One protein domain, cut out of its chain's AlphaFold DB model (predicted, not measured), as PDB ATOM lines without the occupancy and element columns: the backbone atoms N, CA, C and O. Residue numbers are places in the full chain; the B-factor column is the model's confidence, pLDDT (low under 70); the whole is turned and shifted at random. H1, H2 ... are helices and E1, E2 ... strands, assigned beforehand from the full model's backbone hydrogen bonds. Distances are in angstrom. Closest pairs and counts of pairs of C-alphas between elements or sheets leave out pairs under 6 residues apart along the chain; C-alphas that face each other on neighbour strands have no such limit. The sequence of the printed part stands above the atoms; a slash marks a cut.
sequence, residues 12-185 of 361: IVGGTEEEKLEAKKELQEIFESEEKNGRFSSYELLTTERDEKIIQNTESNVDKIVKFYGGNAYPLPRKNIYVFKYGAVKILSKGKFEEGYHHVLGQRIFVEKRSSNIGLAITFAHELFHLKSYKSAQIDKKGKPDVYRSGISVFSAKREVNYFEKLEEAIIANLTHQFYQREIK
ATOM      1  N   ILE A  12     136.755 132.427 160.933       97.38
ATOM      2  CA  ILE A  12     136.378 132.664 162.326       97.38
ATOM      3  C   ILE A  12     137.371 131.882 163.195       97.38
ATOM      4  O   ILE A  12     137.647 130.712 162.917       97.38
ATOM      5  N   VAL A  13     137.985 132.542 164.176       95.69
ATOM      6  CA  VAL A  13     138.959 131.934 165.098       95.69
ATOM      7  C   VAL A  13     138.425 131.886 166.530       95.69
ATOM      8  O   VAL A  13     137.608 132.716 166.919       95.69
ATOM      9  N   GLY A  14     138.922 130.928 167.316       94.44
ATOM     10  CA  GLY A  14     138.372 130.621 168.640       94.44
ATOM     11  C   GLY A  14     137.100 129.774 168.562       94.44
ATOM     12  O   GLY A  14     136.609 129.511 167.464       94.44
ATOM     13  N   GLY A  15     136.618 129.339 169.726       94.75
ATOM     14  CA  GLY A  15     135.379 128.575 169.897       94.75
ATOM     15  C   GLY A  15     135.352 127.162 169.299       94.75
ATOM     16  O   GLY A  15     136.288 126.723 168.618       94.75
ATOM     17  N   THR A  16     134.261 126.451 169.573       95.88
ATOM     18  CA  THR A  16     133.898 125.164 168.965       95.88
ATOM     19  C   THR A  16     133.401 125.360 167.526       95.88
ATOM     20  O   THR A  16     133.144 126.479 167.079       95.88
ATOM     21  N   GLU A  17     133.259 124.278 166.758       96.25
ATOM     22  CA  GLU A  17     132.701 124.365 165.397       96.25
ATOM     23  C   GLU A  17     131.234 124.827 165.389       96.25
ATOM     24  O   GLU A  17     130.826 125.562 164.490       96.25
ATOM     25  N   GLU A  18     130.464 124.470 166.419       96.50
ATOM     26  CA  GLU A  18     129.085 124.933 166.607       96.50
ATOM     27  C   GLU A  18     129.041 126.449 166.837       96.50
ATOM     28  O   GLU A  18     128.292 127.156 166.162       96.50
ATOM     29  N   GLU A  19     129.912 126.970 167.708       96.75
ATOM     30  CA  GLU A  19     130.017 128.411 167.958       96.75
ATOM     31  C   GLU A  19     130.474 129.171 166.705       96.75
ATOM     32  O   GLU A  19     129.971 130.257 166.424       96.75
ATOM     33  N   LYS A  20     131.389 128.608 165.902       97.06
ATOM     34  CA  LYS A  20     131.802 129.214 164.622       97.06
ATOM     35  C   LYS A  20     130.667 129.248 163.607       97.06
ATOM     36  O   LYS A  20     130.550 130.226 162.867       97.06
ATOM     37  N   LEU A  21     129.847 128.200 163.547       95.88
ATOM     38  CA  LEU A  21     128.687 128.168 162.661       95.88
ATOM     39  C   LEU A  21     127.661 129.228 163.071       95.88
ATOM     40  O   LEU A  21     127.147 129.939 162.207       95.88
ATOM     41  N   GLU A  22     127.415 129.376 164.371       96.62
ATOM     42  CA  GLU A  22     126.509 130.393 164.901       96.62
ATOM     43  C   GLU A  22     127.050 131.811 164.681       96.62
ATOM     44  O   GLU A  22     126.358 132.668 164.135       96.62
ATOM     45  N   ALA A  23     128.338 132.030 164.948       97.06
ATOM     46  CA  ALA A  23     129.034 133.275 164.644       97.06
ATOM     47  C   ALA A  23     128.944 133.649 163.153       97.06
ATOM     48  O   ALA A  23     128.795 134.824 162.812       97.06
ATOM     49  N   LYS A  24     129.010 132.668 162.242       96.81
ATOM     50  CA  LYS A  24     128.838 132.907 160.801       96.81
ATOM     51  C   LYS A  24     127.420 133.380 160.467       96.81
ATOM     52  O   LYS A  24     127.284 134.288 159.646       96.81
ATOM     53  N   LYS A  25     126.386 132.794 161.083       96.56
ATOM     54  CA  LYS A  25     124.995 133.247 160.912       96.56
ATOM     55  C   LYS A  25     124.816 134.661 161.447       96.56
ATOM     56  O   LYS A  25     124.322 135.510 160.719       96.56
ATOM     57  N   GLU A  26     125.316 134.945 162.646       96.75
ATOM     58  CA  GLU A  26     125.223 136.277 163.251       96.75
ATOM     59  C   GLU A  26     125.928 137.344 162.395       96.75
ATOM     60  O   GLU A  26     125.373 138.410 162.141       96.75
ATOM     61  N   LEU A  27     127.115 137.052 161.850       96.38
ATOM     62  CA  LEU A  27     127.789 137.951 160.903       96.38
ATOM     63  C   LEU A  27     126.981 138.173 159.617       96.38
ATOM     64  O   LEU A  27     127.013 139.272 159.058       96.38
ATOM     65  N   GLN A  28     126.280 137.147 159.130       96.19
ATOM     66  CA  GLN A  28     125.393 137.264 157.974       96.19
ATOM     67  C   GLN A  28     124.155 138.106 158.304       96.19
ATOM     68  O   GLN A  28     123.790 138.969 157.514       96.19
ATOM     69  N   GLU A  29     123.550 137.925 159.476       95.31
ATOM     70  CA  GLU A  29     122.416 138.726 159.945       95.31
ATOM     71  C   GLU A  29     122.804 140.197 160.130       95.31
ATOM     72  O   GLU A  29     122.081 141.091 159.694       95.31
ATOM     73  N   ILE A  30     123.981 140.475 160.703       93.88
ATOM     74  CA  ILE A  30     124.513 141.839 160.831       93.88
ATOM     75  C   ILE A  30     124.713 142.477 159.450       93.88
ATOM     76  O   ILE A  30     124.402 143.658 159.272       93.88
ATOM     77  N   PHE A  31     125.211 141.715 158.474       93.19
ATOM     78  CA  PHE A  31     125.374 142.168 157.093       93.19
ATOM     79  C   PHE A  31     124.031 142.429 156.394       93.19
ATOM     80  O   PHE A  31     123.862 143.455 155.735       93.19
ATOM     81  N   GLU A  32     123.067 141.522 156.550       92.06
ATOM     82  CA  GLU A  32     121.748 141.614 155.918       92.06
ATOM     83  C   GLU A  32     120.860 142.676 156.557       92.06
ATOM     84  O   GLU A  32     120.010 143.240 155.855       92.06
ATOM     85  N   SER A  33     121.068 142.949 157.851       89.44
ATOM     86  CA  SER A  33     120.282 143.911 158.610       89.44
ATOM     87  C   SER A  33     120.279 145.271 157.923       89.44
ATOM     88  O   SER A  33     121.298 145.775 157.448       89.44
ATOM     89  N   GLU A  34     119.108 145.879 157.850       77.50
ATOM     90  CA  GLU A  34     119.024 147.297 157.544       77.50
ATOM     91  C   GLU A  34     119.368 148.078 158.803       77.50
ATOM     92  O   GLU A  34     119.176 147.593 159.924       77.50
ATOM     93  N   GLU A  35     119.891 149.288 158.640       69.38
ATOM     94  CA  GLU A  35     120.092 150.133 159.801       69.38
ATOM     95  C   GLU A  35     118.730 150.646 160.295       69.38
ATOM     96  O   GLU A  35     118.188 151.636 159.815       69.38
ATOM     97  N   LYS A  36     118.140 149.903 161.240       52.53
ATOM     98  CA  LYS A  36     116.738 150.029 161.678       52.53
ATOM     99  C   LYS A  36     116.371 151.364 162.337       52.53
ATOM    100  O   LYS A  36     115.200 151.594 162.615       52.53
ATOM    101  N   ASN A  37     117.334 152.242 162.609       53.81
ATOM    102  CA  ASN A  37     117.130 153.325 163.571       53.81
ATOM    103  C   ASN A  37     116.796 154.690 162.964       53.81
ATOM    104  O   ASN A  37     116.753 155.659 163.715       53.81
ATOM    105  N   GLY A  38     116.615 154.818 161.642       65.94
ATOM    106  CA  GLY A  38     116.333 156.117 161.002       65.94
ATOM    107  C   GLY A  38     117.395 157.192 161.287       65.94
ATOM    108  O   GLY A  38     117.229 158.354 160.940       65.94
ATOM    109  N   ARG A  39     118.509 156.813 161.922       79.12
ATOM    110  CA  ARG A  39     119.539 157.717 162.433       79.12
ATOM    111  C   ARG A  39     120.234 158.458 161.297       79.12
ATOM    112  O   ARG A  39     120.739 159.558 161.494       79.12
ATOM    113  N   PHE A  40     120.271 157.833 160.128       84.62
ATOM    114  CA  PHE A  40     120.923 158.353 158.939       84.62
ATOM    115  C   PHE A  40     119.985 159.110 158.011       84.62
ATOM    116  O   PHE A  40     120.467 159.942 157.251       84.62
ATOM    117  N   SER A  41     118.669 158.892 158.088       85.06
ATOM    118  CA  SER A  41     117.732 159.399 157.075       85.06
ATOM    119  C   SER A  41     117.718 160.928 156.979       85.06
ATOM    120  O   SER A  41     117.522 161.473 155.900       85.06
ATOM    121  N   SER A  42     117.989 161.642 158.076       89.56
ATOM    122  CA  SER A  42     118.087 163.110 158.083       89.56
ATOM    123  C   SER A  42     119.355 163.654 157.399       89.56
ATOM    124  O   SER A  42     119.379 164.808 156.942       89.56
ATOM    125  N   TYR A  43     120.401 162.830 157.309       92.81
ATOM    126  CA  TYR A  43     121.704 163.170 156.736       92.81
ATOM    127  C   TYR A  43     121.925 162.582 155.340       92.81
ATOM    128  O   TYR A  43     122.750 163.112 154.592       92.81
ATOM    129  N   GLU A  44     121.209 161.513 154.999       93.12
ATOM    130  CA  GLU A  44     121.294 160.828 153.715       93.12
ATOM    131  C   GLU A  44     120.786 161.685 152.564       93.12
ATOM    132  O   GLU A  44     119.782 162.394 152.655       93.12
ATOM    133  N   LEU A  45     121.554 161.651 151.481       93.88
ATOM    134  CA  LEU A  45     121.231 162.283 150.221       93.88
ATOM    135  C   LEU A  45     120.747 161.219 149.248       93.88
ATOM    136  O   LEU A  45     121.341 160.147 149.124       93.88
ATOM    137  N   LEU A  46     119.706 161.567 148.496       92.38
ATOM    138  CA  LEU A  46     119.398 160.852 147.270       92.38
ATOM    139  C   LEU A  46     120.561 161.063 146.304       92.38
ATOM    140  O   LEU A  46     120.931 162.197 145.995       92.38
ATOM    141  N   THR A  47     121.146 159.966 145.849       93.62
ATOM    142  CA  THR A  47     122.193 159.992 144.838       93.62
ATOM    143  C   THR A  47     121.619 160.412 143.493       93.62
ATOM    144  O   THR A  47     120.543 159.984 143.076       93.62
ATOM    145  N   THR A  48     122.359 161.263 142.792       95.62
ATOM    146  CA  THR A  48     122.063 161.602 141.399       95.62
ATOM    147  C   THR A  48     122.532 160.484 140.463       95.62
ATOM    148  O   THR A  48     123.376 159.664 140.828       95.62
ATOM    149  N   GLU A  49     122.073 160.481 139.208       96.69
ATOM    150  CA  GLU A  49     122.584 159.551 138.186       96.69
ATOM    151  C   GLU A  49     124.113 159.657 138.027       96.69
ATOM    152  O   GLU A  49     124.809 158.666 137.798       96.69
ATOM    153  N   ARG A  50     124.661 160.869 138.189       95.69
ATOM    154  CA  ARG A  50     126.106 161.096 138.149       95.69
ATOM    155  C   ARG A  50     126.814 160.446 139.337       95.69
ATOM    156  O   ARG A  50     127.881 159.870 139.141       95.69
ATOM    157  N   ASP A  51     126.234 160.513 140.533       96.06
ATOM    158  CA  ASP A  51     126.795 159.868 141.726       96.06
ATOM    159  C   ASP A  51     126.833 158.350 141.564       96.06
ATOM    160  O   ASP A  51     127.862 157.736 141.831       96.06
ATOM    161  N   GLU A  52     125.761 157.755 141.039       97.00
ATOM    162  CA  GLU A  52     125.715 156.316 140.760       97.00
ATOM    163  C   GLU A  52     126.779 155.897 139.736       97.00
ATOM    164  O   GLU A  52     127.483 154.907 139.944       97.00
ATOM    165  N   LYS A  53     126.984 156.687 138.670       97.81
ATOM    166  CA  LYS A  53     128.069 156.442 137.701       97.81
ATOM    167  C   LYS A  53     129.451 156.504 138.354       97.81
ATOM    168  O   LYS A  53     130.302 155.673 138.044       97.81
ATOM    169  N   ILE A  54     129.680 157.458 139.261       97.81
ATOM    170  CA  ILE A  54     130.940 157.584 140.012       97.81
ATOM    171  C   ILE A  54     131.150 156.373 140.925       97.81
ATOM    172  O   ILE A  54     132.230 155.781 140.904       97.81
ATOM    173  N   ILE A  55     130.129 155.983 141.690       97.56
ATOM    174  CA  ILE A  55     130.164 154.830 142.599       97.56
ATOM    175  C   ILE A  55     130.468 153.551 141.810       97.56
ATOM    176  O   ILE A  55     131.415 152.836 142.139       97.56
ATOM    177  N   GLN A  56     129.742 153.303 140.718       97.75
ATOM    178  CA  GLN A  56     129.930 152.119 139.881       97.75
ATOM    179  C   GLN A  56     131.312 152.085 139.211       97.75
ATOM    180  O   GLN A  56     131.964 151.037 139.181       97.75
ATOM    181  N   ASN A  57     131.780 153.222 138.678       98.06
ATOM    182  CA  ASN A  57     133.112 153.324 138.081       98.06
ATOM    183  C   ASN A  57     134.209 153.034 139.115       98.06
ATOM    184  O   ASN A  57     135.125 152.254 138.846       98.06
ATOM    185  N   THR A  58     134.075 153.617 140.306       98.38
ATOM    186  CA  THR A  58     135.024 153.443 141.407       98.38
ATOM    187  C   THR A  58     135.064 151.991 141.872       98.38
ATOM    188  O   THR A  58     136.146 151.409 141.931       98.38
ATOM    189  N   GLU A  59     133.910 151.367 142.134       98.19
ATOM    190  CA  GLU A  59     133.852 149.969 142.577       98.19
ATOM    191  C   GLU A  59     134.483 149.024 141.547       98.19
ATOM    192  O   GLU A  59     135.319 148.197 141.906       98.19
ATOM    193  N   SER A  60     134.157 149.188 140.261       97.81
ATOM    194  CA  SER A  60     134.711 148.360 139.179       97.81
ATOM    195  C   SER A  60     136.239 148.433 139.101       97.81
ATOM    196  O   SER A  60     136.916 147.423 138.896       97.81
ATOM    197  N   ASN A  61     136.811 149.621 139.292       98.31
ATOM    198  CA  ASN A  61     138.257 149.815 139.249       98.31
ATOM    199  C   ASN A  61     138.959 149.342 140.527       98.31
ATOM    200  O   ASN A  61     139.991 148.672 140.442       98.31
ATOM    201  N   VAL A  62     138.370 149.588 141.700       98.50
ATOM    202  CA  VAL A  62     138.845 149.000 142.962       98.50
ATOM    203  C   VAL A  62     138.844 147.473 142.868       98.50
ATOM    204  O   VAL A  62     139.825 146.839 143.250       98.50
ATOM    205  N   ASP A  63     137.816 146.867 142.273       98.25
ATOM    206  CA  ASP A  63     137.732 145.418 142.086       98.25
ATOM    207  C   ASP A  63     138.877 144.851 141.250       98.25
ATOM    208  O   ASP A  63     139.401 143.781 141.571       98.25
ATOM    209  N   LYS A  64     139.291 145.555 140.192       98.19
ATOM    210  CA  LYS A  64     140.461 145.164 139.390       98.19
ATOM    211  C   LYS A  64     141.730 145.180 140.242       98.19
ATOM    212  O   LYS A  64     142.496 144.219 140.196       98.19
ATOM    213  N   ILE A  65     141.925 146.226 141.048       98.31
ATOM    214  CA  ILE A  65     143.096 146.380 141.923       98.31
ATOM    215  C   ILE A  65     143.109 145.298 143.013       98.31
ATOM    216  O   ILE A  65     144.126 144.636 143.219       98.31
ATOM    217  N   VAL A  66     141.972 145.053 143.670       98.31
ATOM    218  CA  VAL A  66     141.821 143.997 144.685       98.31
ATOM    219  C   VAL A  66     142.168 142.630 144.090       98.31
ATOM    220  O   VAL A  66     142.959 141.890 144.677       98.31
ATOM    221  N   LYS A  67     141.629 142.302 142.907       98.25
ATOM    222  CA  LYS A  67     141.922 141.038 142.203       98.25
ATOM    223  C   LYS A  67     143.393 140.931 141.808       98.25
ATOM    224  O   LYS A  67     143.985 139.871 141.994       98.25
ATOM    225  N   PHE A  68     143.993 142.014 141.309       97.88
ATOM    226  CA  PHE A  68     145.410 142.059 140.935       97.88
ATOM    227  C   PHE A  68     146.328 141.672 142.105       97.88
ATOM    228  O   PHE A  68     147.283 140.916 141.930       97.88
ATOM    229  N   TYR A  69     145.999 142.113 143.322       98.38
ATOM    230  CA  TYR A  69     146.741 141.763 144.536       98.38
ATOM    231  C   TYR A  69     146.275 140.456 145.213       98.38
ATOM    232  O   TYR A  69     146.671 140.166 146.343       98.38
ATOM    233  N   GLY A  70     145.466 139.632 144.537       97.31
ATOM    234  CA  GLY A  70     145.037 138.314 145.025       97.31
ATOM    235  C   GLY A  70     143.912 138.347 146.066       97.31
ATOM    236  O   GLY A  70     143.713 137.375 146.798       97.31
ATOM    237  N   GLY A  71     143.198 139.468 146.169       96.81
ATOM    238  CA  GLY A  71     141.988 139.598 146.972       96.81
ATOM    239  C   GLY A  71     140.737 139.080 146.268       96.81
ATOM    240  O   GLY A  71     140.718 138.840 145.061       96.81
ATOM    241  N   ASN A  72     139.653 138.974 147.038       92.94
ATOM    242  CA  ASN A  72     138.326 138.695 146.496       92.94
ATOM    243  C   ASN A  72     137.529 139.997 146.447       92.94
ATOM    244  O   ASN A  72     137.166 140.550 147.481       92.94
ATOM    245  N   ALA A  73     137.230 140.452 145.240       92.19
ATOM    246  CA  ALA A  73     136.379 141.603 144.987       92.19
ATOM    247  C   ALA A  73     134.897 141.226 145.149       92.19
ATOM    248  O   ALA A  73     134.184 141.004 144.169       92.19
ATOM    249  N   TYR A  74     134.447 141.061 146.394       90.56
ATOM    250  CA  TYR A  74     133.039 140.793 146.671       90.56
ATOM    251  C   TYR A  74     132.191 142.011 146.272       90.56
ATOM    252  O   TYR A  74     132.590 143.144 146.569       90.56
ATOM    253  N   PRO A  75     131.049 141.808 145.594       90.56
ATOM    254  CA  PRO A  75     130.177 142.912 145.222       90.56
ATOM    255  C   PRO A  75     129.527 143.501 146.478       90.56
ATOM    256  O   PRO A  75     129.095 142.755 147.364       90.56
ATOM    257  N   LEU A  76     129.450 144.829 146.557       91.56
ATOM    258  CA  LEU A  76     128.787 145.530 147.652       91.56
ATOM    259  C   LEU A  76     127.339 145.844 147.245       91.56
ATOM    260  O   LEU A  76     127.124 146.513 146.236       91.56
ATOM    261  N   PRO A  77     126.311 145.380 147.978       93.06
ATOM    262  CA  PRO A  77     124.943 145.752 147.645       93.06
ATOM    263  C   PRO A  77     124.745 147.261 147.813       93.06
ATOM    264  O   PRO A  77     125.187 147.848 148.800       93.06
ATOM    265  N   ARG A  78     124.011 147.888 146.886       92.19
ATOM    266  CA  ARG A  78     123.776 149.342 146.887       92.19
ATOM    267  C   ARG A  78     123.208 149.866 148.210       92.19
ATOM    268  O   ARG A  78     123.584 150.956 148.628       92.19
ATOM    269  N   LYS A  79     122.366 149.077 148.890       91.81
ATOM    270  CA  LYS A  79     121.783 149.406 150.206       91.81
ATOM    271  C   LYS A  79     122.819 149.563 151.334       91.81
ATOM    272  O   LYS A  79     122.480 150.057 152.400       91.81
ATOM    273  N   ASN A  80     124.061 149.130 151.113       94.12
ATOM    274  CA  ASN A  80     125.163 149.256 152.066       94.12
ATOM    275  C   ASN A  80     126.055 150.479 151.784       94.12
ATOM    276  O   ASN A  80     127.060 150.661 152.473       94.12
ATOM    277  N   ILE A  81     125.724 151.295 150.781       95.31
ATOM    278  CA  ILE A  81     126.458 152.511 150.423       95.31
ATOM    279  C   ILE A  81     125.586 153.709 150.781       95.31
ATOM    280  O   ILE A  81     124.509 153.888 150.215       95.31
ATOM    281  N   TYR A  82     126.069 154.541 151.691       95.25
ATOM    282  CA  TYR A  82     125.369 155.723 152.167       95.25
ATOM    283  C   TYR A  82     126.137 156.967 151.745       95.25
ATOM    284  O   TYR A  82     127.329 157.104 152.034       95.25
ATOM    285  N   VAL A  83     125.438 157.877 151.073       96.25
ATOM    286  CA  VAL A  83     125.977 159.174 150.666       96.25
ATOM    287  C   VAL A  83     125.332 160.241 151.537       96.25
ATOM    288  O   VAL A  83     124.115 160.408 151.529       96.25
ATOM    289  N   PHE A  84     126.140 160.952 152.315       95.69
ATOM    290  CA  PHE A  84     125.666 161.923 153.295       95.69
ATOM    291  C   PHE A  84     125.943 163.370 152.899       95.69
ATOM    292  O   PHE A  84     126.836 163.665 152.105       95.69
ATOM    293  N   LYS A  85     125.190 164.292 153.504       94.12
ATOM    294  CA  LYS A  85     125.510 165.726 153.519       94.12
ATOM    295  C   LYS A  85     126.888 165.959 154.144       94.12
ATOM    296  O   LYS A  85     127.282 165.250 155.069       94.12
ATOM    297  N   TYR A  86     127.579 166.994 153.682       91.06
ATOM    298  CA  TYR A  86     128.839 167.435 154.277       91.06
ATOM    299  C   TYR A  86     128.710 167.680 155.792       91.06
ATOM    300  O   TYR A  86     127.742 168.295 156.247       91.06
ATOM    301  N   GLY A  87     129.678 167.188 156.567       90.75
ATOM    302  CA  GLY A  87     129.726 167.258 158.031       90.75
ATOM    303  C   GLY A  87     128.927 166.176 158.774       90.75
ATOM    304  O   GLY A  87     129.081 166.029 159.992       90.75
ATOM    305  N   ALA A  88     128.088 165.398 158.088       93.69
ATOM    306  CA  ALA A  88     127.287 164.350 158.708       93.69
ATOM    307  C   ALA A  88     128.128 163.215 159.303       93.69
ATOM    308  O   ALA A  88     127.801 162.728 160.387       93.69
ATOM    309  N   VAL A  89     129.212 162.792 158.643       92.56
ATOM    310  CA  VAL A  89     130.081 161.709 159.132       92.56
ATOM    311  C   VAL A  89     130.707 162.106 160.464       92.56
ATOM    312  O   VAL A  89     130.689 161.318 161.414       92.56
ATOM    313  N   LYS A  90     131.169 163.353 160.585       92.75
ATOM    314  CA  LYS A  90     131.691 163.898 161.844       92.75
ATOM    315  C   LYS A  90     130.652 163.878 162.958       92.75
ATOM    316  O   LYS A  90     130.950 163.437 164.067       92.75
ATOM    317  N   ILE A  91     129.416 164.277 162.668       92.19
ATOM    318  CA  ILE A  91     128.320 164.260 163.647       92.19
ATOM    319  C   ILE A  91     127.977 162.820 164.064       92.19
ATOM    320  O   ILE A  91     127.967 162.488 165.252       92.19
ATOM    321  N   LEU A  92     127.741 161.935 163.093       90.12
ATOM    322  CA  LEU A  92     127.316 160.552 163.321       90.12
ATOM    323  C   LEU A  92     128.393 159.713 164.020       90.12
ATOM    324  O   LEU A  92     128.072 158.846 164.840       90.12
ATOM    325  N   SER A  93     129.665 160.004 163.755       88.94
ATOM    326  CA  SER A  93     130.808 159.348 164.393       88.94
ATOM    327  C   SER A  93     131.240 159.987 165.717       88.94
ATOM    328  O   SER A  93     132.193 159.505 166.331       88.94
ATOM    329  N   LYS A  94     130.557 161.050 166.174       91.12
ATOM    330  CA  LYS A  94     130.933 161.847 167.357       91.12
ATOM    331  C   LYS A  94     132.372 162.380 167.275       91.12
ATOM    332  O   LYS A  94     133.119 162.332 168.247       91.12
ATOM    333  N   GLY A  95     132.767 162.848 166.093       89.44
ATOM    334  CA  GLY A  95     134.079 163.432 165.820       89.44
ATOM    335  C   GLY A  95     135.198 162.425 165.554       89.44
ATOM    336  O   GLY A  95     136.347 162.833 165.430       89.44
ATOM    337  N   LYS A  96     134.898 161.121 165.477       86.81
ATOM    338  CA  LYS A  96     135.918 160.085 165.248       86.81
ATOM    339  C   LYS A  96     136.395 160.025 163.794       86.81
ATOM    340  O   LYS A  96     137.549 159.678 163.553       86.81
ATOM    341  N   PHE A  97     135.503 160.319 162.858       89.38
ATOM    342  CA  PHE A  97     135.741 160.291 161.417       89.38
ATOM    343  C   PHE A  97     135.246 161.599 160.808       89.38
ATOM    344  O   PHE A  97     134.347 162.221 161.373       89.38
ATOM    345  N   GLU A  98     135.809 162.023 159.679       86.00
ATOM    346  CA  GLU A  98     135.460 163.317 159.078       86.00
ATOM    347  C   GLU A  98     134.764 163.191 157.726       86.00
ATOM    348  O   GLU A  98     133.703 163.782 157.566       86.00
ATOM    349  N   GLU A  99     135.311 162.430 156.775       88.94
ATOM    350  CA  GLU A  99     134.840 162.467 155.374       88.94
ATOM    351  C   GLU A  99     134.173 161.170 154.918       88.94
ATOM    352  O   GLU A  99     133.232 161.172 154.122       88.94
ATOM    353  N   GLY A 100     134.660 160.057 155.448       93.25
ATOM    354  CA  GLY A 100     134.147 158.731 155.195       93.25
ATOM    355  C   GLY A 100     134.470 157.809 156.358       93.25
ATOM    356  O   GLY A 100     135.282 158.134 157.229       93.25
ATOM    357  N   TYR A 101     133.744 156.702 156.418       93.69
ATOM    358  CA  TYR A 101     134.138 155.546 157.208       93.69
ATOM    359  C   TYR A 101     133.435 154.302 156.677       93.69
ATOM    360  O   TYR A 101     132.335 154.365 156.121       93.69
ATOM    361  N   HIS A 102     134.029 153.143 156.921       94.19
ATOM    362  CA  HIS A 102     133.386 151.858 156.709       94.19
ATOM    363  C   HIS A 102     133.054 151.190 158.047       94.19
ATOM    364  O   HIS A 102     133.786 151.266 159.038       94.19
ATOM    365  N   HIS A 103     131.932 150.478 158.079       94.00
ATOM    366  CA  HIS A 103     131.552 149.634 159.203       94.00
ATOM    367  C   HIS A 103     131.893 148.177 158.882       94.00
ATOM    368  O   HIS A 103     131.204 147.536 158.094       94.00
ATOM    369  N   VAL A 104     132.957 147.652 159.501       93.81
ATOM    370  CA  VAL A 104     133.553 146.350 159.147       93.81
ATOM    371  C   VAL A 104     132.570 145.179 159.263       93.81
ATOM    372  O   VAL A 104     132.471 144.390 158.330       93.81
ATOM    373  N   LEU A 105     131.839 145.053 160.379       93.56
ATOM    374  CA  LEU A 105     130.950 143.902 160.613       93.56
ATOM    375  C   LEU A 105     129.751 143.903 159.657       93.56
ATOM    376  O   LEU A 105     129.446 142.896 159.028       93.56
ATOM    377  N   GLY A 106     129.106 145.061 159.516       93.62
ATOM    378  CA  GLY A 106     127.942 145.233 158.639       93.62
ATOM    379  C   GLY A 106     128.278 145.431 157.165       93.62
ATOM    380  O   GLY A 106     127.372 145.466 156.345       93.62
ATOM    381  N   GLN A 107     129.562 145.585 156.845       94.31
ATOM    382  CA  GLN A 107     130.085 145.884 155.515       94.31
ATOM    383  C   GLN A 107     129.335 147.022 154.831       94.31
ATOM    384  O   GLN A 107     128.752 146.854 153.762       94.31
ATOM    385  N   ARG A 108     129.322 148.174 155.501       94.69
ATOM    386  CA  ARG A 108     128.698 149.408 155.014       94.69
ATOM    387  C   ARG A 108     129.759 150.460 154.783       94.69
ATOM    388  O   ARG A 108     130.754 150.476 155.507       94.69
ATOM    389  N   ILE A 109     129.524 151.324 153.811       96.12
ATOM    390  CA  ILE A 109     130.368 152.476 153.524       96.12
ATOM    391  C   ILE A 109     129.524 153.729 153.653       96.12
ATOM    392  O   ILE A 109     128.409 153.795 153.139       96.12
ATOM    393  N   PHE A 110     130.088 154.712 154.336       95.38
ATOM    394  CA  PHE A 110     129.513 156.024 154.540       95.38
ATOM    395  C   PHE A 110     130.491 157.035 153.967       95.38
ATOM    396  O   PHE A 110     131.651 157.053 154.373       95.38
ATOM    397  N   VAL A 111     130.037 157.854 153.025       96.12
ATOM    398  CA  VAL A 111     130.852 158.899 152.395       96.12
ATOM    399  C   VAL A 111     130.063 160.192 152.310       96.12
ATOM    400  O   VAL A 111     128.852 160.179 152.095       96.12
ATOM    401  N   GLU A 112     130.731 161.326 152.469       94.25
ATOM    402  CA  GLU A 112     130.093 162.627 152.287       94.25
ATOM    403  C   GLU A 112     130.128 163.075 150.825       94.25
ATOM    404  O   GLU A 112     131.169 163.043 150.161       94.25
ATOM    405  N   LYS A 113     128.997 163.576 150.324       91.19
ATOM    406  CA  LYS A 113     128.965 164.303 149.058       91.19
ATOM    407  C   LYS A 113     129.536 165.699 149.277       91.19
ATOM    408  O   LYS A 113     128.989 166.508 150.026       91.19
ATOM    409  N   ARG A 114     130.630 165.982 148.574       84.75
ATOM    410  CA  ARG A 114     131.262 167.305 148.491       84.75
ATOM    411  C   ARG A 114     131.039 167.926 147.114       84.75
ATOM    412  O   ARG A 114     130.410 167.326 146.244       84.75
ATOM    413  N   SER A 115     131.597 169.118 146.915       86.19
ATOM    414  CA  SER A 115     131.669 169.781 145.606       86.19
ATOM    415  C   SER A 115     132.495 168.994 144.578       86.19
ATOM    416  O   SER A 115     132.248 169.107 143.382       86.19
ATOM    417  N   SER A 116     133.443 168.170 145.034       92.12
ATOM    418  CA  SER A 116     134.342 167.381 144.190       92.12
ATOM    419  C   SER A 116     133.778 165.998 143.856       92.12
ATOM    420  O   SER A 116     133.521 165.180 144.747       92.12
ATOM    421  N   ASN A 117     133.644 165.697 142.560       94.94
ATOM    422  CA  ASN A 117     133.301 164.352 142.089       94.94
ATOM    423  C   ASN A 117     134.489 163.400 142.221       94.94
ATOM    424  O   ASN A 117     134.298 162.226 142.542       94.94
ATOM    425  N   ILE A 118     135.705 163.914 142.011       96.56
ATOM    426  CA  ILE A 118     136.931 163.163 142.279       96.56
ATOM    427  C   ILE A 118     137.010 162.831 143.771       96.56
ATOM    428  O   ILE A 118     137.289 161.697 144.126       96.56
ATOM    429  N   GLY A 119     136.695 163.781 144.647       95.12
ATOM    430  CA  GLY A 119     136.667 163.617 146.096       95.12
ATOM    431  C   GLY A 119     135.732 162.498 146.521       95.12
ATOM    432  O   GLY A 119     136.168 161.604 147.234       95.12
ATOM    433  N   LEU A 120     134.502 162.474 145.994       96.06
ATOM    434  CA  LEU A 120     133.586 161.352 146.217       96.06
ATOM    435  C   LEU A 120     134.212 160.011 145.794       96.06
ATOM    436  O   LEU A 120     134.166 159.053 146.560       96.06
ATOM    437  N   ALA A 121     134.815 159.941 144.602       97.88
ATOM    438  CA  ALA A 121     135.449 158.720 144.097       97.88
ATOM    439  C   ALA A 121     136.639 158.274 144.964       97.88
ATOM    440  O   ALA A 121     136.774 157.096 145.271       97.88
ATOM    441  N   ILE A 122     137.489 159.212 145.383       97.62
ATOM    442  CA  ILE A 122     138.689 158.968 146.190       97.62
ATOM    443  C   ILE A 122     138.327 158.497 147.599       97.62
ATOM    444  O   ILE A 122     138.845 157.468 148.036       97.62
ATOM    445  N   THR A 123     137.405 159.180 148.283       97.00
ATOM    446  CA  THR A 123     136.930 158.761 149.611       97.00
ATOM    447  C   THR A 123     136.221 157.409 149.523       97.00
ATOM    448  O   THR A 123     136.472 156.519 150.332       97.00
ATOM    449  N   PHE A 124     135.386 157.193 148.501       98.12
ATOM    450  CA  PHE A 124     134.720 155.906 148.310       98.12
ATOM    451  C   PHE A 124     135.709 154.772 148.004       98.12
ATOM    452  O   PHE A 124     135.577 153.686 148.567       98.12
ATOM    453  N   ALA A 125     136.736 155.017 147.183       98.44
ATOM    454  CA  ALA A 125     137.798 154.050 146.915       98.44
ATOM    455  C   ALA A 125     138.581 153.690 148.184       98.44
ATOM    456  O   ALA A 125     138.833 152.508 148.423       98.44
ATOM    457  N   HIS A 126     138.923 154.685 149.009       98.19
ATOM    458  CA  HIS A 126     139.603 154.487 150.289       98.19
ATOM    459  C   HIS A 126     138.821 153.511 151.182       98.19
ATOM    460  O   HIS A 126     139.345 152.474 151.600       98.19
ATOM    461  N   GLU A 127     137.535 153.790 151.407       98.00
ATOM    462  CA  GLU A 127     136.683 152.935 152.237       98.00
ATOM    463  C   GLU A 127     136.429 151.561 151.606       98.00
ATOM    464  O   GLU A 127     136.369 150.548 152.310       98.00
ATOM    465  N   LEU A 128     136.329 151.484 150.275       98.00
ATOM    466  CA  LEU A 128     136.205 150.210 149.572       98.00
ATOM    467  C   LEU A 128     137.462 149.350 149.704       98.00
ATOM    468  O   LEU A 128     137.326 148.138 149.861       98.00
ATOM    469  N   PHE A 129     138.668 149.922 149.664       98.38
ATOM    470  CA  PHE A 129     139.894 149.149 149.874       98.38
ATOM    471  C   PHE A 129     139.939 148.552 151.277       98.38
ATOM    472  O   PHE A 129     140.201 147.354 151.411       98.38
ATOM    473  N   HIS A 130     139.587 149.332 152.305       97.56
ATOM    474  CA  HIS A 130     139.411 148.783 153.647       97.56
ATOM    475  C   HIS A 130     138.373 147.664 153.662       97.56
ATOM    476  O   HIS A 130     138.601 146.614 154.272       97.56
ATOM    477  N   LEU A 131     137.220 147.876 153.029       96.88
ATOM    478  CA  LEU A 131     136.120 146.928 153.076       96.88
ATOM    479  C   LEU A 131     136.468 145.608 152.379       96.88
ATOM    480  O   LEU A 131     136.320 144.557 152.997       96.88
ATOM    481  N   LYS A 132     136.983 145.676 151.146       97.25
ATOM    482  CA  LYS A 132     137.315 144.521 150.289       97.25
ATOM    483  C   LYS A 132     138.643 143.843 150.659       97.25
ATOM    484  O   LYS A 132     139.068 142.892 149.997       97.25
ATOM    485  N   SER A 133     139.311 144.314 151.708       97.50
ATOM    486  CA  SER A 133     140.474 143.653 152.298       97.50
ATOM    487  C   SER A 133     140.115 142.302 152.932       97.50
ATOM    488  O   SER A 133     138.949 141.975 153.154       97.50
ATOM    489  N   TYR A 134     141.120 141.481 153.253       97.81
ATOM    490  CA  TYR A 134     140.881 140.219 153.954       97.81
ATOM    491  C   TYR A 134     140.202 140.447 155.315       97.81
ATOM    492  O   TYR A 134     140.720 141.192 156.147       97.81
ATOM    493  N   LYS A 135     139.099 139.742 155.596       97.38
ATOM    494  CA  LYS A 135     138.411 139.800 156.894       97.38
ATOM    495  C   LYS A 135     138.440 138.457 157.611       97.38
ATOM    496  O   LYS A 135     138.133 137.414 157.027       97.38
ATOM    497  N   SER A 136     138.742 138.495 158.907       97.62
ATOM    498  CA  SER A 136     138.486 137.376 159.816       97.62
ATOM    499  C   SER A 136     137.903 137.860 161.134       97.62
ATOM    500  O   SER A 136     138.258 138.940 161.612       97.62
ATOM    501  N   ALA A 137     137.040 137.041 161.719       97.75
ATOM    502  CA  ALA A 137     136.421 137.280 163.009       97.75
ATOM    503  C   ALA A 137     137.059 136.394 164.081       97.75
ATOM    504  O   ALA A 137     137.661 135.365 163.770       97.75
ATOM    505  N   GLN A 138     136.909 136.793 165.336       96.75
ATOM    506  CA  GLN A 138     137.158 135.956 166.503       96.75
ATOM    507  C   GLN A 138     135.876 135.854 167.315       96.75
ATOM    508  O   GLN A 138     135.093 136.801 167.343       96.75
ATOM    509  N   ILE A 139     135.684 134.724 167.979       96.06
ATOM    510  CA  ILE A 139     134.644 134.580 168.994       96.06
ATOM    511  C   ILE A 139     135.182 135.181 170.293       96.06
ATOM    512  O   ILE A 139     136.258 134.802 170.766       96.06
ATOM    513  N   ASP A 140     134.472 136.170 170.831       91.44
ATOM    514  CA  ASP A 140     134.829 136.819 172.086       91.44
ATOM    515  C   ASP A 140     134.457 135.955 173.309       91.44
ATOM    516  O   ASP A 140     133.902 134.861 173.203       91.44
ATOM    517  N   LYS A 141     134.746 136.452 174.515       88.19
ATOM    518  CA  LYS A 141     134.438 135.733 175.766       88.19
ATOM    519  C   LYS A 141     132.937 135.522 176.017       88.19
ATOM    520  O   LYS A 141     132.590 134.779 176.928       88.19
ATOM    521  N   LYS A 142     132.066 136.214 175.281       89.38
ATOM    522  CA  LYS A 142     130.605 136.111 175.363       89.38
ATOM    523  C   LYS A 142     130.035 135.217 174.255       89.38
ATOM    524  O   LYS A 142     128.819 135.171 174.103       89.38
ATOM    525  N   GLY A 143     130.887 134.545 173.476       89.88
ATOM    526  CA  GLY A 143     130.459 133.725 172.346       89.88
ATOM    527  C   GLY A 143     130.067 134.543 171.111       89.88
ATOM    528  O   GLY A 143     129.474 133.995 170.187       89.88
ATOM    529  N   LYS A 144     130.368 135.849 171.075       93.62
ATOM    530  CA  LYS A 144     129.948 136.752 169.999       93.62
ATOM    531  C   LYS A 144     131.059 136.986 168.977       93.62
ATOM    532  O   LYS A 144     132.218 137.143 169.368       93.62
ATOM    533  N   PRO A 145     130.742 137.017 167.668       95.88
ATOM    534  CA  PRO A 145     131.729 137.337 166.656       95.88
ATOM    535  C   PRO A 145     132.134 138.806 166.741       95.88
ATOM    536  O   PRO A 145     131.299 139.708 166.783       95.88
ATOM    537  N   ASP A 146     133.434 139.043 166.670       95.25
ATOM    538  CA  ASP A 146     134.007 140.378 166.577       95.25
ATOM    539  C   ASP A 146     135.150 140.398 165.562       95.25
ATOM    540  O   ASP A 146     135.702 139.360 165.187       95.25
ATOM    541  N   VAL A 147     135.530 141.585 165.103       95.31
ATOM    542  CA  VAL A 147     136.614 141.751 164.135       95.31
ATOM    543  C   VAL A 147     137.932 141.320 164.771       95.31
ATOM    544  O   VAL A 147     138.415 141.936 165.717       95.31
ATOM    545  N   TYR A 148     138.549 140.286 164.202       96.88
ATOM    546  CA  TYR A 148     139.906 139.875 164.557       96.88
ATOM    547  C   TYR A 148     140.938 140.518 163.635       96.88
ATOM    548  O   TYR A 148     142.000 140.957 164.072       96.88
ATOM    549  N   ARG A 149     140.617 140.595 162.340       96.88
ATOM    550  CA  ARG A 149     141.527 141.110 161.320       96.88
ATOM    551  C   ARG A 149     140.787 141.835 160.206       96.88
ATOM    552  O   ARG A 149     139.769 141.339 159.721       96.88
ATOM    553  N   SER A 150     141.367 142.954 159.779       96.56
ATOM    554  CA  SER A 150     140.984 143.734 158.603       96.56
ATOM    555  C   SER A 150     142.230 144.014 157.772       96.56
ATOM    556  O   SER A 150     143.123 144.734 158.205       96.56
ATOM    557  N   GLY A 151     142.339 143.381 156.612       97.69
ATOM    558  CA  GLY A 151     143.508 143.491 155.758       97.69
ATOM    559  C   GLY A 151     144.785 143.017 156.452       97.69
ATOM    560  O   GLY A 151     144.930 141.837 156.783       97.69
ATOM    561  N   ILE A 152     145.730 143.930 156.676       97.88
ATOM    562  CA  ILE A 152     146.953 143.668 157.458       97.88
ATOM    563  C   ILE A 152     146.775 143.969 158.955       97.88
ATOM    564  O   ILE A 152     147.528 143.428 159.764       97.88
ATOM    565  N   SER A 153     145.772 144.768 159.326       97.81
ATOM    566  CA  SER A 153     145.510 145.164 160.709       97.81
ATOM    567  C   SER A 153     144.946 144.018 161.526       97.81
ATOM    568  O   SER A 153     144.018 143.330 161.092       97.81
ATOM    569  N   VAL A 154     145.496 143.823 162.724       97.44
ATOM    570  CA  VAL A 154     145.134 142.722 163.627       97.44
ATOM    571  C   VAL A 154     144.766 143.280 164.993       97.44
ATOM    572  O   VAL A 154     145.572 143.949 165.642       97.44
ATOM    573  N   PHE A 155     143.575 142.937 165.470       95.56
ATOM    574  CA  PHE A 155     143.144 143.269 166.818       95.56
ATOM    575  C   PHE A 155     143.708 142.259 167.817       95.56
ATOM    576  O   PHE A 155     143.660 141.046 167.616       95.56
ATOM    577  N   SER A 156     144.236 142.761 168.932       92.81
ATOM    578  CA  SER A 156     144.518 141.921 170.102       92.81
ATOM    579  C   SER A 156     143.238 141.233 170.600       92.81
ATOM    580  O   SER A 156     142.144 141.781 170.470       92.81
ATOM    581  N   ALA A 157     143.369 140.073 171.249       86.81
ATOM    582  CA  ALA A 157     142.222 139.314 171.762       86.81
ATOM    583  C   ALA A 157     141.303 140.143 172.686       86.81
ATOM    584  O   ALA A 157     140.092 139.951 172.689       86.81
ATOM    585  N   LYS A 158     141.868 141.098 173.440       86.56
ATOM    586  CA  LYS A 158     141.131 142.018 174.326       86.56
ATOM    587  C   LYS A 158     140.706 143.340 173.667       86.56
ATOM    588  O   LYS A 158     140.093 144.164 174.332       86.56
ATOM    589  N   ARG A 159     141.051 143.565 172.394       84.75
ATOM    590  CA  ARG A 159     140.818 144.813 171.637       84.75
ATOM    591  C   ARG A 159     141.478 146.070 172.210       84.75
ATOM    592  O   ARG A 159     141.100 147.183 171.863       84.75
ATOM    593  N   GLU A 160     142.497 145.898 173.040       88.69
ATOM    594  CA  GLU A 160     143.255 147.008 173.629       88.69
ATOM    595  C   GLU A 160     144.213 147.641 172.609       88.69
ATOM    596  O   GLU A 160     144.482 148.841 172.652       88.69
ATOM    597  N   VAL A 161     144.715 146.828 171.676       92.50
ATOM    598  CA  VAL A 161     145.669 147.232 170.636       92.50
ATOM    599  C   VAL A 161     145.185 146.770 169.266       92.50
ATOM    600  O   VAL A 161     144.784 145.608 169.111       92.50
ATOM    601  N   ASN A 162     145.261 147.671 168.286       95.12
ATOM    602  CA  ASN A 162     145.120 147.375 166.864       95.12
ATOM    603  C   ASN A 162     146.501 147.473 166.200       95.12
ATOM    604  O   ASN A 162     147.028 148.570 166.001       95.12
ATOM    605  N   TYR A 163     147.125 146.328 165.938       97.44
ATOM    606  CA  TYR A 163     148.444 146.253 165.312       97.44
ATOM    607  C   TYR A 163     148.346 146.562 163.823       97.44
ATOM    608  O   TYR A 163     147.369 146.186 163.185       97.44
ATOM    609  N   PHE A 164     149.384 147.190 163.270       97.81
ATOM    610  CA  PHE A 164     149.463 147.590 161.859       97.81
ATOM    611  C   PHE A 164     148.394 148.582 161.362       97.81
ATOM    612  O   PHE A 164     148.426 148.887 160.176       97.81
ATOM    613  N   GLU A 165     147.524 149.158 162.201       96.50
ATOM    614  CA  GLU A 165     146.492 150.112 161.741       96.50
ATOM    615  C   GLU A 165     147.074 151.244 160.893       96.50
ATOM    616  O   GLU A 165     146.650 151.467 159.767       96.50
ATOM    617  N   LYS A 166     148.119 151.917 161.382       97.19
ATOM    618  CA  LYS A 166     148.734 153.028 160.635       97.19
ATOM    619  C   LYS A 166     149.398 152.563 159.340       97.19
ATOM    620  O   LYS A 166     149.559 153.349 158.415       97.19
ATOM    621  N   LEU A 167     149.831 151.303 159.297       98.12
ATOM    622  CA  LEU A 167     150.416 150.709 158.101       98.12
ATOM    623  C   LEU A 167     149.325 150.370 157.080       98.12
ATOM    624  O   LEU A 167     149.531 150.592 155.894       98.12
ATOM    625  N   GLU A 168     148.170 149.870 157.527       98.19
ATOM    626  CA  GLU A 168     146.994 149.645 156.679       98.19
ATOM    627  C   GLU A 168     146.537 150.948 156.019       98.19
ATOM    628  O   GLU A 168     146.423 150.992 154.798       98.19
ATOM    629  N   GLU A 169     146.375 152.018 156.798       97.44
ATOM    630  CA  GLU A 169     146.015 153.351 156.292       97.44
ATOM    631  C   GLU A 169     147.032 153.857 155.253       97.44
ATOM    632  O   GLU A 169     146.649 154.384 154.212       97.44
ATOM    633  N   ALA A 170     148.337 153.650 155.484       98.06
ATOM    634  CA  ALA A 170     149.383 154.032 154.533       98.06
ATOM    635  C   ALA A 170     149.341 153.209 153.234       98.06
ATOM    636  O   ALA A 170     149.589 153.749 152.150       98.06
ATOM    637  N   ILE A 171     149.039 151.907 153.325       98.56
ATOM    638  CA  ILE A 171     148.842 151.039 152.155       98.56
ATOM    639  C   ILE A 171     147.643 151.542 151.351       98.56
ATOM    640  O   ILE A 171     147.757 151.720 150.141       98.56
ATOM    641  N   ILE A 172     146.523 151.818 152.017       98.31
ATOM    642  CA  ILE A 172     145.289 152.270 151.371       98.31
ATOM    643  C   ILE A 172     145.467 153.648 150.745       98.31
ATOM    644  O   ILE A 172     145.116 153.821 149.585       98.31
ATOM    645  N   ALA A 173     146.111 154.592 151.430       97.06
ATOM    646  CA  ALA A 173     146.414 155.901 150.860       97.06
ATOM    647  C   ALA A 173     147.277 155.795 149.586       97.06
ATOM    648  O   ALA A 173     147.024 156.488 148.601       97.06
ATOM    649  N   ASN A 174     148.253 154.878 149.556       97.75
ATOM    650  CA  ASN A 174     149.042 154.598 148.351       97.75
ATOM    651  C   ASN A 174     148.215 153.945 147.230       97.75
ATOM    652  O   ASN A 174     148.373 154.309 146.066       97.75
ATOM    653  N   LEU A 175     147.324 153.001 147.554       98.38
ATOM    654  CA  LEU A 175     146.418 152.390 146.573       98.38
ATOM    655  C   LEU A 175     145.454 153.418 145.980       98.38
ATOM    656  O   LEU A 175     145.245 153.432 144.771       98.38
ATOM    657  N   THR A 176     144.917 154.307 146.809       97.88
ATOM    658  CA  THR A 176     144.045 155.404 146.388       97.88
ATOM    659  C   THR A 176     144.788 156.402 145.500       97.88
ATOM    660  O   THR A 176     144.241 156.851 144.493       97.88
ATOM    661  N   HIS A 177     146.061 156.689 145.793       96.50
ATOM    662  CA  HIS A 177     146.895 157.494 144.900       96.50
ATOM    663  C   HIS A 177     147.120 156.793 143.547       96.50
ATOM    664  O   HIS A 177     146.934 157.405 142.496       96.50
ATOM    665  N   GLN A 178     147.434 155.492 143.537       96.38
ATOM    666  CA  GLN A 178     147.553 154.724 142.288       96.38
ATOM    667  C   GLN A 178     146.236 154.692 141.501       96.38
ATOM    668  O   GLN A 178     146.258 154.835 140.278       96.38
ATOM    669  N   PHE A 179     145.103 154.539 142.190       98.12
ATOM    670  CA  PHE A 179     143.769 154.603 141.599       98.12
ATOM    671  C   PHE A 179     143.529 155.955 140.922       98.12
ATOM    672  O   PHE A 179     143.130 155.983 139.761       98.12
ATOM    673  N   TYR A 180     143.858 157.071 141.578       97.75
ATOM    674  CA  TYR A 180     143.760 158.390 140.956       97.75
ATOM    675  C   TYR A 180     144.589 158.487 139.667       97.75
ATOM    676  O   TYR A 180     144.062 158.837 138.608       97.75
ATOM    677  N   GLN A 181     145.877 158.137 139.750       96.00
ATOM    678  CA  GLN A 181     146.815 158.293 138.635       96.00
ATOM    679  C   GLN A 181     146.431 157.436 137.423       96.00
ATOM    680  O   GLN A 181     146.604 157.868 136.285       96.00
ATOM    681  N   ARG A 182     145.919 156.222 137.656       96.06
ATOM    682  CA  ARG A 182     145.609 155.257 136.590       96.06
ATOM    683  C   ARG A 182     144.184 155.384 136.061       96.06
ATOM    684  O   ARG A 182     143.982 155.280 134.858       96.06
ATOM    685  N   GLU A 183     143.216 155.616 136.946       97.00
ATOM    686  CA  GLU A 183     141.792 155.424 136.640       97.00
ATOM    687  C   GLU A 183     140.975 156.721 136.649       97.00
ATOM    688  O   GLU A 183     139.906 156.764 136.040       97.00
ATOM    689  N   ILE A 184     141.444 157.776 137.328       97.31
ATOM    690  CA  ILE A 184     140.720 159.052 137.432       97.31
ATOM    691  C   ILE A 184     141.278 160.093 136.467       97.31
ATOM    692  O   ILE A 184     140.510 160.689 135.714       97.31
ATOM    693  N   LYS A 185     142.601 160.303 136.468       95.62
ATOM    694  CA  LYS A 185     143.251 161.431 135.775       95.62
ATOM    695  C   LYS A 185     142.884 161.537 134.288       95.62
ATOM    696  O   LYS A 185     142.730 162.637 133.776       95.62
TER     697      LYS A 185
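AT A GLANCE: This is residues 12 to 185 of the 361 residues of an uncharacterized protein of bacterium (Candidatus Gribaldobacteria) CG_4_10_14_0_2_um_filter_36_18 (UniProt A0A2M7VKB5). A helix, H4, covers one face of the small sheet E1 E3 E2, and H2 and H5 cross H4 on its far side from that sheet. Beyond the last residues of H4 lies a second small sheet, E4 E5 E6, with H1 at its far end, away from the other helices. The printed part has 174 residues, with five named helices and six named strands in the order H1 H2 E1 H3 E2 E3 H4 E4 E5 E6 H5; the class is mixed, helices and strands. The first sheet is mixed and the second antiparallel. The whole is compact, with a radius of gyration of the C-alphas of 16.6 A and spans of 49 by 37 by 27 A.

IN THESE COORDINATES: The first sheet has E1, residues 81 to 84, E3, residues 108 to 112 and 13.6 A long, and E2, residues 100 to 103. H4 is residues 117 to 132, 21.8 A. H2 is residues 49 to 68, 28.9 A, and H5 residues 165 to 184, 26.5 A, ending at C-alpha 184 at (140.720, 159.052, 137.432). H3 is residues 88 to 92. The second sheet has E4, residues 135 to 139, E5, residues 145 to 150, and E6, residues 153 to 155. H1, residues 17 to 32, 22.5 A, begins at C-alpha 17 at (132.701, 124.365, 165.397).

HOW THE PARTS SIT: E3 is the inner strand of its sheet, parallel to E1 (N 84 and O 111, 2.8 A) and antiparallel to E2 in a hairpin (N 103 and O 108, 2.8 A). H4 is on this sheet in two layers, a helix on one face, at a height over the sheet of 8.5 A, over E3 and E2; the closest C-alphas of H4 and E2 are those of Glu 127 and His 102, 5.7 A. H3 only grazes this sheet with residues 88 to 90. H2 touches H4 at a steep tilt of 42 degrees, the same way, closest at the C-alphas of Thr 58 and Ala 121, 5.9 A. H5 touches H4 at a steep tilt of 47 degrees, opposite ways, closest at the C-alphas of His 126 and Thr 176, 6.0 A. E4 E5 E6 is a meander, each strand the antiparallel neighbour of the one before, with N 138 and O 146 at 2.8 A and N 155 and O 148 at 2.9 A within hydrogen-bond range. H1 only grazes it with residues 19 to 27, the C-alphas of Ala 23 and Pro 145 being 5.3 A apart, and H5 only grazes it with residues 165 to 169. In H1, H2, H3, H4 and H5 every O i to N i+4 pair is within hydrogen-bond range.

THE WHOLE: The two C-alphas farthest apart, those of Thr 16 and Ser 115, are 50.4 A apart. The printed part has no cut. The links H1 to H2, residues 33 to 48, and H2 to E1, residues 69 to 80, are long. The mean pLDDT of the printed part is 93.9, and residues 35 to 38 are under 70.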